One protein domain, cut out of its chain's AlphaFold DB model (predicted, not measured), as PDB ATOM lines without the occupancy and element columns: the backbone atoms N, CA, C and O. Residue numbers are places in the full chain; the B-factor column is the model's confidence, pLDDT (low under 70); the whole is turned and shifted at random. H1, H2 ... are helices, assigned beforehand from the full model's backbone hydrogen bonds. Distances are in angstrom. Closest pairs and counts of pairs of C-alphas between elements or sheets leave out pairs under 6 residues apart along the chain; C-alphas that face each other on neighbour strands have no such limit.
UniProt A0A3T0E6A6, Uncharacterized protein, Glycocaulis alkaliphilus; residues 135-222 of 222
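What this domain is: This is residues 135 to 222 of the 222 residues of an uncharacterized protein of Glycocaulis alkaliphilus (UniProt A0A3T0E6A6). Two long helices, H3 and H5, run opposite ways as the two long sides of a frame, and a third long helix, H2, crosses them on one side as a diagonal from H3 to H5. Short H1 packs on H2 and H5, and short H4 lies towards the end of the frame where H5 begins. The printed part has 88 residues with five named helices, H1 to H5 in order, and no named strand: all helix. It is compact, with a radius of gyration of the C-alphas of 12.8 A and spans of 37 by 25 by 19 A.

Where its parts are: H5, the longest helix, holds residues 200 to 218 and measures 26.6 A, from C-alpha 200 at (226.810, 170.190, 194.479) to C-alpha 218 at (216.972, 192.646, 184.125). H2, residues 149 to 162, measures 20.4 A, and H3, residues 175 to 188, 20.1 A. H1 is residues 137 to 141, beginning at C-alpha 137 (226.405, 172.551, 181.040), and H4 is residues 191 to 195.

How they stand to each other: H5 is the hub, touching 4 helices. Its residues 207 to 214 touch residues 158 to 162 of H2, closest C-alphas Ala 162 and Gln 210, 4.8 A, at a steep tilt of 53 degrees, the same way. Its residues 211 to 218 touch H3, closest C-alphas Met 175 and Ala 218, 6.3 A, at a shallow tilt of 13 degrees, opposite ways. H2 and H3 form a helical hairpin at a steep tilt of 41 degrees; their closest C-alphas, Ala 154 and Ile 185, are 5.6 A apart. H1 touches H5, closest C-alphas Leu 141 and Ala 203, 5.4 A, and H2, closest C-alphas Ala 139 and Val 155, 6.3 A. H4 and H5 only just touch, only at the corner, with 3 pairs of C-alphas within 8 A; the closest are Leu 194 and Thr 200, 5.5 A. H3 and H4 are apart. In H1, H2, H3, H4 and H5 every O i to N i+4 pair is within hydrogen-bond range.

The domain as a whole: The C-alphas farthest apart, Ala 171 and Glu 198, are 39.0 A apart. The printed part has no cut. The link from H2 to H3, residues 163 to 174, is long. Mean pLDDT of the printed part is 93.0; residue 222, the chain's last, is under 70.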
ATOM      1  N   GLU A 135     221.682 170.105 175.525       94.44
ATOM      2  CA  GLU A 135     221.642 170.229 176.981       94.44
ATOM      3  C   GLU A 135     222.675 171.267 177.449       94.44
ATOM      4  O   GLU A 135     223.820 171.223 176.989       94.44
ATOM      5  N   PRO A 136     222.308 172.193 178.351       95.69
ATOM      6  CA  PRO A 136     223.248 173.153 178.915       95.69
ATOM      7  C   PRO A 136     224.213 172.474 179.895       95.69
ATOM      8  O   PRO A 136     223.883 171.460 180.510       95.69
ATOM      9  N   ASP A 137     225.375 173.087 180.131       94.56
ATOM     10  CA  ASP A 137     226.405 172.551 181.040       94.56
ATOM     11  C   ASP A 137     225.858 172.233 182.442       94.56
ATOM     12  O   ASP A 137     226.179 171.196 183.028       94.56
ATOM     13  N   LEU A 138     224.967 173.088 182.961       94.88
ATOM     14  CA  LEU A 138     224.325 172.889 184.262       94.88
ATOM     15  C   LEU A 138     223.506 171.586 184.322       94.88
ATOM     16  O   LEU A 138     223.470 170.944 185.370       94.88
ATOM     17  N   ALA A 139     222.905 171.145 183.211       94.62
ATOM     18  CA  ALA A 139     222.181 169.875 183.167       94.62
ATOM     19  C   ALA A 139     223.131 168.683 183.355       94.62
ATOM     20  O   ALA A 139     222.768 167.713 184.014       94.62
ATOM     21  N   GLY A 140     224.367 168.776 182.849       94.56
ATOM     22  CA  GLY A 140     225.411 167.777 183.083       94.56
ATOM     23  C   GLY A 140     225.897 167.741 184.535       94.56
ATOM     24  O   GLY A 140     226.150 166.664 185.070       94.56
ATOM     25  N   LEU A 141     225.981 168.902 185.194       95.56
ATOM     26  CA  LEU A 141     226.363 169.005 186.610       95.56
ATOM     27  C   LEU A 141     225.292 168.468 187.567       95.56
ATOM     28  O   LEU A 141     225.621 168.071 188.680       95.56
ATOM     29  N   MET A 142     224.028 168.472 187.141       95.69
ATOM     30  CA  MET A 142     222.878 168.057 187.947       95.69
ATOM     31  C   MET A 142     222.246 166.737 187.466       95.69
ATOM     32  O   MET A 142     221.149 166.383 187.893       95.69
ATOM     33  N   ALA A 143     222.893 166.007 186.554       93.75
ATOM     34  CA  ALA A 143     222.294 164.859 185.868       93.75
ATOM     35  C   ALA A 143     221.817 163.733 186.810       93.75
ATOM     36  O   ALA A 143     220.917 162.974 186.455       93.75
ATOM     37  N   ASP A 144     222.417 163.627 187.992       93.81
ATOM     38  CA  ASP A 144     222.153 162.628 189.028       93.81
ATOM     39  C   ASP A 144     221.072 163.045 190.042       93.81
ATOM     40  O   ASP A 144     220.486 162.180 190.691       93.81
ATOM     41  N   CYS A 145     220.773 164.342 190.145       94.19
ATOM     42  CA  CYS A 145     219.804 164.898 191.096       94.19
ATOM     43  C   CYS A 145     218.558 165.508 190.428       94.19
ATOM     44  O   CYS A 145     217.596 165.834 191.117       94.19
ATOM     45  N   LEU A 146     218.532 165.675 189.100       94.62
ATOM     46  CA  LEU A 146     217.324 166.095 188.379       94.62
ATOM     47  C   LEU A 146     216.316 164.938 188.292       94.62
ATOM     48  O   LEU A 146     216.485 163.985 187.533       94.62
ATOM     49  N   GLU A 147     215.212 165.056 189.021       92.75
ATOM     50  CA  GLU A 147     214.173 164.030 189.138       92.75
ATOM     51  C   GLU A 147     213.013 164.236 188.154       92.75
ATOM     52  O   GLU A 147     212.372 163.273 187.724       92.75
ATOM     53  N   THR A 148     212.711 165.488 187.789       94.12
ATOM     54  CA  THR A 148     211.504 165.823 187.016       94.12
ATOM     55  C   THR A 148     211.807 166.519 185.682       94.12
ATOM     56  O   THR A 148     212.847 167.166 185.521       94.12
ATOM     57  N   PRO A 149     210.900 166.418 184.687       94.94
ATOM     58  CA  PRO A 149     211.000 167.209 183.461       94.94
ATOM     59  C   PRO A 149     210.965 168.722 183.717       94.94
ATOM     60  O   PRO A 149     211.656 169.464 183.033       94.94
ATOM     61  N   GLU A 150     210.216 169.168 184.730       96.19
ATOM     62  CA  GLU A 150     210.138 170.577 185.134       96.19
ATOM     63  C   GLU A 150     211.497 171.097 185.628       96.19
ATOM     64  O   GLU A 150     211.911 172.185 185.243       96.19
ATOM     65  N   GLN A 151     212.238 170.309 186.416       96.88
ATOM     66  CA  GLN A 151     213.578 170.698 186.867       96.88
ATOM     67  C   GLN A 151     214.567 170.789 185.703       96.88
ATOM     68  O   GLN A 151     215.307 171.765 185.602       96.88
ATOM     69  N   ARG A 152     214.545 169.818 184.780       96.19
ATOM     70  CA  ARG A 152     215.346 169.891 183.547       96.19
ATOM     71  C   ARG A 152     214.997 171.126 182.721       96.19
ATOM     72  O   ARG A 152     215.885 171.857 182.300       96.19
ATOM     73  N   HIS A 153     213.709 171.404 182.552       97.81
ATOM     74  CA  HIS A 153     213.227 172.584 181.838       97.81
ATOM     75  C   HIS A 153     213.686 173.897 182.496       97.81
ATOM     76  O   HIS A 153     214.190 174.779 181.803       97.81
ATOM     77  N   ALA A 154     213.627 174.002 183.826       97.88
ATOM     78  CA  ALA A 154     214.123 175.166 184.561       97.88
ATOM     79  C   ALA A 154     215.640 175.383 184.391       97.88
ATOM     80  O   ALA A 154     216.086 176.528 184.326       97.88
ATOM     81  N   VAL A 155     216.431 174.311 184.264       97.69
ATOM     82  CA  VAL A 155     217.870 174.398 183.956       97.69
ATOM     83  C   VAL A 155     218.112 174.987 182.559       97.69
ATOM     84  O   VAL A 155     218.971 175.856 182.405       97.69
ATOM     85  N   HIS A 156     217.326 174.585 181.552       97.81
ATOM     86  CA  HIS A 156     217.367 175.195 180.212       97.81
ATOM     87  C   HIS A 156     217.012 176.683 180.247       97.81
ATOM     88  O   HIS A 156     217.684 177.490 179.605       97.81
ATOM     89  N   ILE A 157     215.988 177.060 181.020       97.69
ATOM     90  CA  ILE A 157     215.616 178.469 181.196       97.69
ATOM     91  C   ILE A 157     216.773 179.245 181.829       97.69
ATOM     92  O   ILE A 157     217.179 180.267 181.282       97.69
ATOM     93  N   ALA A 158     217.327 178.769 182.949       97.38
ATOM     94  CA  ALA A 158     218.409 179.455 183.655       97.38
ATOM     95  C   ALA A 158     219.630 179.691 182.751       97.38
ATOM     96  O   ALA A 158     220.159 180.804 182.706       97.38
ATOM     97  N   ALA A 159     220.018 178.680 181.968       96.69
ATOM     98  CA  ALA A 159     221.087 178.806 180.986       96.69
ATOM     99  C   ALA A 159     220.755 179.852 179.914       96.69
ATOM    100  O   ALA A 159     221.556 180.750 179.663       96.69
ATOM    101  N   ARG A 160     219.548 179.799 179.338       96.25
ATOM    102  CA  ARG A 160     219.148 180.735 178.284       96.25
ATOM    103  C   ARG A 160     219.100 182.184 178.764       96.25
ATOM    104  O   ARG A 160     219.506 183.083 178.033       96.25
ATOM    105  N   LEU A 161     218.599 182.417 179.975       95.50
ATOM    106  CA  LEU A 161     218.498 183.754 180.558       95.50
ATOM    107  C   LEU A 161     219.870 184.392 180.812       95.50
ATOM    108  O   LEU A 161     220.005 185.607 180.682       95.50
ATOM    109  N   ALA A 162     220.885 183.587 181.126       94.44
ATOM    110  CA  ALA A 162     222.254 184.057 181.326       94.44
ATOM    111  C   ALA A 162     222.952 184.497 180.026       94.44
ATOM    112  O   ALA A 162     223.950 185.213 180.078       94.44
ATOM    113  N   GLU A 163     222.438 184.080 178.867       93.94
ATOM    114  CA  GLU A 163     222.979 184.409 177.543       93.94
ATOM    115  C   GLU A 163     222.317 185.635 176.897       93.94
ATOM    116  O   GLU A 163     222.642 185.986 175.761       93.94
ATOM    117  N   LEU A 164     221.349 186.262 177.570       94.25
ATOM    118  CA  LEU A 164     220.647 187.421 177.028       94.25
ATOM    119  C   LEU A 164     221.574 188.638 176.926       94.25
ATOM    120  O   LEU A 164     222.294 188.971 177.866       94.25
ATOM    121  N   ASP A 165     221.509 189.331 175.788       90.81
ATOM    122  CA  ASP A 165     222.220 190.590 175.581       90.81
ATOM    123  C   ASP A 165     221.389 191.752 176.154       90.81
ATOM    124  O   ASP A 165     220.279 191.991 175.671       90.81
ATOM    125  N   PRO A 166     221.898 192.517 177.140       87.75
ATOM    126  CA  PRO A 166     221.188 193.671 177.692       87.75
ATOM    127  C   PRO A 166     220.872 194.767 176.659       87.75
ATOM    128  O   PRO A 166     220.033 195.623 176.931       87.75
ATOM    129  N   GLN A 167     221.538 194.784 175.499       88.88
ATOM    130  CA  GLN A 167     221.272 195.749 174.428       88.88
ATOM    131  C   GLN A 167     220.171 195.301 173.452       88.88
ATOM    132  O   GLN A 167     219.689 196.131 172.681       88.88
ATOM    133  N   ASP A 168     219.767 194.027 173.481       91.75
ATOM    134  CA  ASP A 168     218.799 193.438 172.543       91.75
ATOM    135  C   ASP A 168     217.768 192.564 173.275       91.75
ATOM    136  O   ASP A 168     217.571 191.380 172.995       91.75
ATOM    137  N   LEU A 169     217.119 193.157 174.279       92.50
ATOM    138  CA  LEU A 169     216.088 192.472 175.049       92.50
ATOM    139  C   LEU A 169     214.745 192.477 174.318       92.50
ATOM    140  O   LEU A 169     214.332 193.502 173.759       92.50
ATOM    141  N   PRO A 170     214.003 191.358 174.353       94.06
ATOM    142  CA  PRO A 170     212.688 191.318 173.749       94.06
ATOM    143  C   PRO A 170     211.713 192.196 174.542       94.06
ATOM    144  O   PRO A 170     211.715 192.209 175.769       94.06
ATOM    145  N   ALA A 171     210.803 192.871 173.839       93.88
ATOM    146  CA  ALA A 171     209.882 193.844 174.440       93.88
ATOM    147  C   ALA A 171     208.930 193.272 175.511       93.88
ATOM    148  O   ALA A 171     208.297 194.038 176.230       93.88
ATOM    149  N   TRP A 172     208.775 191.947 175.586       95.12
ATOM    150  CA  TRP A 172     207.963 191.291 176.610       95.12
ATOM    151  C   TRP A 172     208.708 191.063 177.929       95.12
ATOM    152  O   TRP A 172     208.057 190.795 178.935       95.12
ATOM    153  N   LEU A 173     210.044 191.119 177.929       95.62
ATOM    154  CA  LEU A 173     210.870 190.872 179.106       95.62
ATOM    155  C   LEU A 173     211.056 192.177 179.883       95.62
ATOM    156  O   LEU A 173     212.112 192.803 179.853       95.62
ATOM    157  N   ASP A 174     209.986 192.600 180.544       93.75
ATOM    158  CA  ASP A 174     210.035 193.656 181.548       93.75
ATOM    159  C   ASP A 174     210.435 193.102 182.929       93.75
ATOM    160  O   ASP A 174     210.705 191.909 183.105       93.75
ATOM    161  N   MET A 175     210.495 193.984 183.928       93.56
ATOM    162  CA  MET A 175     210.898 193.626 185.289       93.56
ATOM    163  C   MET A 175     209.955 192.598 185.937       93.56
ATOM    164  O   MET A 175     210.422 191.719 186.658       93.56
ATOM    165  N   GLU A 176     208.643 192.663 185.687       94.62
ATOM    166  CA  GLU A 176     207.689 191.712 186.272       94.62
ATOM    167  C   GLU A 176     207.821 190.329 185.631       94.62
ATOM    168  O   GLU A 176     207.844 189.319 186.339       94.62
ATOM    169  N   ALA A 177     207.976 190.275 184.306       96.00
ATOM    170  CA  ALA A 177     208.273 189.043 183.583       96.00
ATOM    171  C   ALA A 177     209.592 188.417 184.062       96.00
ATOM    172  O   ALA A 177     209.674 187.199 184.248       96.00
ATOM    173  N   ALA A 178     210.612 189.245 184.307       96.12
ATOM    174  CA  ALA A 178     211.899 188.782 184.803       96.12
ATOM    175  C   ALA A 178     211.808 188.206 186.227       96.12
ATOM    176  O   ALA A 178     212.344 187.125 186.485       96.12
ATOM    177  N   LEU A 179     211.072 188.866 187.127       95.25
ATOM    178  CA  LEU A 179     210.796 188.350 188.471       95.25
ATOM    179  C   LEU A 179     210.003 187.037 188.429       95.25
ATOM    180  O   LEU A 179     210.334 186.108 189.162       95.25
ATOM    181  N   GLY A 180     209.006 186.918 187.546       95.56
ATOM    182  CA  GLY A 180     208.234 185.686 187.368       95.56
ATOM    183  C   GLY A 180     209.086 184.501 186.894       95.56
ATOM    184  O   GLY A 180     208.955 183.391 187.416       95.56
ATOM    185  N   LEU A 181     210.001 184.739 185.948       97.19
ATOM    186  CA  LEU A 181     210.958 183.733 185.475       97.19
ATOM    187  C   LEU A 181     211.928 183.299 186.580       97.19
ATOM    188  O   LEU A 181     212.126 182.099 186.790       97.19
ATOM    189  N   GLU A 182     212.507 184.253 187.313       95.56
ATOM    190  CA  GLU A 182     213.405 183.946 188.428       95.56
ATOM    191  C   GLU A 182     212.680 183.168 189.535       95.56
ATOM    192  O   GLU A 182     213.203 182.182 190.061       95.56
ATOM    193  N   GLU A 183     211.461 183.585 189.874       94.88
ATOM    194  CA  GLU A 183     210.633 182.926 190.878       94.88
ATOM    195  C   GLU A 183     210.372 181.467 190.503       94.88
ATOM    196  O   GLU A 183     210.550 180.577 191.337       94.88
ATOM    197  N   HIS A 184     210.018 181.195 189.243       97.06
ATOM    198  CA  HIS A 184     209.839 179.826 188.768       97.06
ATOM    199  C   HIS A 184     211.110 178.989 188.968       97.06
ATOM    200  O   HIS A 184     211.042 177.917 189.577       97.06
ATOM    201  N   ILE A 185     212.276 179.502 188.553       96.81
ATOM    202  CA  ILE A 185     213.556 178.800 188.730       96.81
ATOM    203  C   ILE A 185     213.816 178.514 190.212       96.81
ATOM    204  O   ILE A 185     214.191 177.399 190.561       96.81
ATOM    205  N   ARG A 186     213.572 179.476 191.107       93.81
ATOM    206  CA  ARG A 186     213.795 179.308 192.555       93.81
ATOM    207  C   ARG A 186     212.841 178.310 193.206       93.81
ATOM    208  O   ARG A 186     213.247 177.596 194.126       93.81
ATOM    209  N   ILE A 187     211.586 178.261 192.762       94.19
ATOM    210  CA  ILE A 187     210.593 177.296 193.252       94.19
ATOM    211  C   ILE A 187     210.986 175.871 192.860       94.19
ATOM    212  O   ILE A 187     210.818 174.954 193.674       94.19
ATOM    213  N   VAL A 188     211.476 175.692 191.630       95.62
ATOM    214  CA  VAL A 188     211.765 174.385 191.029       95.62
ATOM    215  C   VAL A 188     213.158 173.878 191.405       95.62
ATOM    216  O   VAL A 188     213.294 172.754 191.891       95.62
ATOM    217  N   LEU A 189     214.190 174.707 191.241       94.44
ATOM    218  CA  LEU A 189     215.590 174.402 191.553       94.44
ATOM    219  C   LEU A 189     215.938 174.875 192.968       94.44
ATOM    220  O   LEU A 189     216.755 175.774 193.185       94.44
ATOM    221  N   ARG A 190     215.275 174.277 193.960       88.75
ATOM    222  CA  ARG A 190     215.481 174.618 195.375       88.75
ATOM    223  C   ARG A 190     216.907 174.294 195.809       88.75
ATOM    224  O   ARG A 190     217.491 173.310 195.369       88.75
ATOM    225  N   SER A 191     217.434 175.051 196.769       80.50
ATOM    226  CA  SER A 191     218.767 174.794 197.330       80.50
ATOM    227  C   SER A 191     218.926 173.378 197.887       80.50
ATOM    228  O   SER A 191     220.007 172.816 197.775       80.50
ATOM    229  N   SER A 192     217.863 172.784 198.438       84.38
ATOM    230  CA  SER A 192     217.883 171.400 198.921       84.38
ATOM    231  C   SER A 192     218.155 170.388 197.810       84.38
ATOM    232  O   SER A 192     218.900 169.455 198.049       84.38
ATOM    233  N   LEU A 193     217.618 170.609 196.603       87.31
ATOM    234  CA  LEU A 193     217.865 169.746 195.444       87.31
ATOM    235  C   LEU A 193     219.354 169.730 195.083       87.31
ATOM    236  O   LEU A 193     219.915 168.686 194.788       87.31
ATOM    237  N   LEU A 194     220.005 170.897 195.143       85.81
ATOM    238  CA  LEU A 194     221.426 171.022 194.811       85.81
ATOM    239  C   LEU A 194     222.331 170.269 195.786       85.81
ATOM    240  O   LEU A 194     223.386 169.803 195.372       85.81
ATOM    241  N   LEU A 195     221.929 170.162 197.057       88.94
ATOM    242  CA  LEU A 195     222.681 169.426 198.079       88.94
ATOM    243  C   LEU A 195     222.679 167.911 197.842       88.94
ATOM    244  O   LEU A 195     223.536 167.223 198.392       88.94
ATOM    245  N   ASP A 196     221.734 167.413 197.042       89.25
ATOM    246  CA  ASP A 196     221.625 165.997 196.698       89.25
ATOM    247  C   ASP A 196     222.469 165.627 195.460       89.25
ATOM    248  O   ASP A 196     222.649 164.444 195.184       89.25
ATOM    249  N   CYS A 197     223.018 166.608 194.727       91.69
ATOM    250  CA  CYS A 197     223.853 166.365 193.545       91.69
ATOM    251  C   CYS A 197     225.299 166.016 193.934       91.69
ATOM    252  O   CYS A 197     225.924 166.729 194.725       91.69
ATOM    253  N   GLU A 198     225.909 165.021 193.289       94.06
ATOM    254  CA  GLU A 198     227.324 164.660 193.455       94.06
ATOM    255  C   GLU A 198     228.253 165.861 193.210       94.06
ATOM    256  O   GLU A 198     229.242 166.060 193.919       94.06
ATOM    257  N   GLN A 199     227.902 166.714 192.242       94.19
ATOM    258  CA  GLN A 199     228.640 167.931 191.892       94.19
ATOM    259  C   GLN A 199     228.028 169.200 192.516       94.19
ATOM    260  O   GLN A 199     228.052 170.266 191.897       94.19
ATOM    261  N   THR A 200     227.510 169.106 193.751       93.56
ATOM    262  CA  THR A 200     226.810 170.190 194.479       93.56
ATOM    263  C   THR A 200     227.459 171.570 194.296       93.56
ATOM    264  O   THR A 200     226.782 172.524 193.918       93.56
ATOM    265  N   GLN A 201     228.765 171.702 194.573       94.50
ATOM    266  CA  GLN A 201     229.442 173.004 194.554       94.50
ATOM    267  C   GLN A 201     229.455 173.619 193.148       94.50
ATOM    268  O   GLN A 201     229.071 174.775 192.990       94.50
ATOM    269  N   ALA A 202     229.845 172.841 192.135       95.50
ATOM    270  CA  ALA A 202     229.895 173.314 190.755       95.50
ATOM    271  C   ALA A 202     228.492 173.677 190.247       95.50
ATOM    272  O   ALA A 202     228.303 174.758 189.696       95.50
ATOM    273  N   ALA A 203     227.492 172.827 190.506       94.88
ATOM    274  CA  ALA A 203     226.103 173.099 190.134       94.88
ATOM    275  C   ALA A 203     225.580 174.393 190.783       94.88
ATOM    276  O   ALA A 203     224.960 175.224 190.116       94.88
ATOM    277  N   HIS A 204     225.871 174.597 192.070       94.94
ATOM    278  CA  HIS A 204     225.477 175.804 192.789       94.94
ATOM    279  C   HIS A 204     226.150 177.063 192.231       94.94
ATOM    280  O   HIS A 204     225.464 178.053 191.973       94.94
ATOM    281  N   GLU A 205     227.469 177.036 192.026       94.69
ATOM    282  CA  GLU A 205     228.226 178.166 191.475       94.69
ATOM    283  C   GLU A 205     227.745 178.529 190.065       94.69
ATOM    284  O   GLU A 205     227.515 179.705 189.779       94.69
ATOM    285  N   THR A 206     227.516 177.532 189.205       96.00
ATOM    286  CA  THR A 206     226.989 177.749 187.853       96.00
ATOM    287  C   THR A 206     225.586 178.352 187.882       96.00
ATOM    288  O   THR A 206     225.359 179.363 187.216       96.00
ATOM    289  N   LEU A 207     224.655 177.812 188.679       95.69
ATOM    290  CA  LEU A 207     223.296 178.356 188.771       95.69
ATOM    291  C   LEU A 207     223.287 179.787 189.338       95.69
ATOM    292  O   LEU A 207     222.597 180.657 188.809       95.69
ATOM    293  N   GLN A 208     224.063 180.063 190.391       94.56
ATOM    294  CA  GLN A 208     224.182 181.419 190.946       94.56
ATOM    295  C   GLN A 208     224.813 182.389 189.940       94.56
ATOM    296  O   GLN A 208     224.358 183.526 189.816       94.56
ATOM    297  N   GLY A 209     225.821 181.945 189.186       95.25
ATOM    298  CA  GLY A 209     226.415 182.718 188.095       95.25
ATOM    299  C   GLY A 209     225.379 183.090 187.032       95.25
ATOM    300  O   GLY A 209     225.249 184.261 186.687       95.25
ATOM    301  N   GLN A 210     224.572 182.123 186.593       95.69
ATOM    302  CA  GLN A 210     223.506 182.347 185.613       95.69
ATOM    303  C   GLN A 210     222.439 183.325 186.123       95.69
ATOM    304  O   GLN A 210     222.114 184.304 185.452       95.69
ATOM    305  N   LEU A 211     221.929 183.107 187.341       95.06
ATOM    306  CA  LEU A 211     220.898 183.966 187.927       95.06
ATOM    307  C   LEU A 211     221.413 185.376 188.238       95.06
ATOM    308  O   LEU A 211     220.673 186.342 188.074       95.06
ATOM    309  N   SER A 212     222.668 185.526 188.669       93.44
ATOM    310  CA  SER A 212     223.252 186.851 188.918       93.44
ATOM    311  C   SER A 212     223.438 187.654 187.629       93.44
ATOM    312  O   SER A 212     223.096 188.836 187.607       93.44
ATOM    313  N   ALA A 213     223.898 187.015 186.546       92.25
ATOM    314  CA  ALA A 213     223.990 187.641 185.228       92.25
ATOM    315  C   ALA A 213     222.611 188.098 184.728       92.25
ATOM    316  O   ALA A 213     222.451 189.244 184.305       92.25
ATOM    317  N   PHE A 214     221.601 187.234 184.863       94.50
ATOM    318  CA  PHE A 214     220.224 187.559 184.504       94.50
ATOM    319  C   PHE A 214     219.665 188.737 185.313       94.50
ATOM    320  O   PHE A 214     219.150 189.685 184.725       94.50
ATOM    321  N   ARG A 215     219.804 188.731 186.646       92.88
ATOM    322  CA  ARG A 215     219.334 189.833 187.508       92.88
ATOM    323  C   ARG A 215     219.976 191.168 187.149       92.88
ATOM    324  O   ARG A 215     219.277 192.173 187.069       92.88
ATOM    325  N   ALA A 216     221.289 191.169 186.905       90.69
ATOM    326  CA  ALA A 216     222.014 192.370 186.509       90.69
ATOM    327  C   ALA A 216     221.498 192.929 185.173       90.69
ATOM    328  O   ALA A 216     221.312 194.137 185.047       90.69
ATOM    329  N   MET A 217     221.221 192.054 184.201       91.75
ATOM    330  CA  MET A 217     220.622 192.437 182.921       91.75
ATOM    331  C   MET A 217     219.193 192.972 183.099       91.75
ATOM    332  O   MET A 217     218.854 194.009 182.537       91.75
ATOM    333  N   ALA A 218     218.375 192.303 183.913       88.25
ATOM    334  CA  ALA A 218     216.972 192.646 184.125       88.25
ATOM    335  C   ALA A 218     216.758 193.864 185.049       88.25
ATOM    336  O   ALA A 218     215.619 194.271 185.269       88.25
ATOM    337  N   GLY A 219     217.828 194.435 185.614       85.81
ATOM    338  CA  GLY A 219     217.740 195.536 186.578       85.81
ATOM    339  C   GLY A 219     217.107 195.132 187.915       85.81
ATOM    340  O   GLY A 219     216.554 195.980 188.612       85.81
ATOM    341  N   ILE A 220     217.168 193.845 188.271       83.31
ATOM    342  CA  ILE A 220     216.680 193.323 189.550       83.31
ATOM    343  C   ILE A 220     217.790 193.539 190.585       83.31
ATOM    344  O   ILE A 220     218.733 192.751 190.680       83.31
ATOM    345  N   GLU A 221     217.706 194.631 191.341       74.62
ATOM    346  CA  GLU A 221     218.586 194.861 192.491       74.62
ATOM    347  C   GLU A 221     218.147 193.981 193.676       74.62
ATOM    348  O   GLU A 221     216.953 193.844 193.953       74.62
ATOM    349  N   GLY A 222     219.122 193.338 194.329       55.66
ATOM    350  CA  GLY A 222     218.918 192.458 195.488       55.66
ATOM    351  C   GLY A 222     218.943 193.176 196.829       55.66
ATOM    352  O   GLY A 222     219.561 194.261 196.916       55.66
TER     353      GLY A 222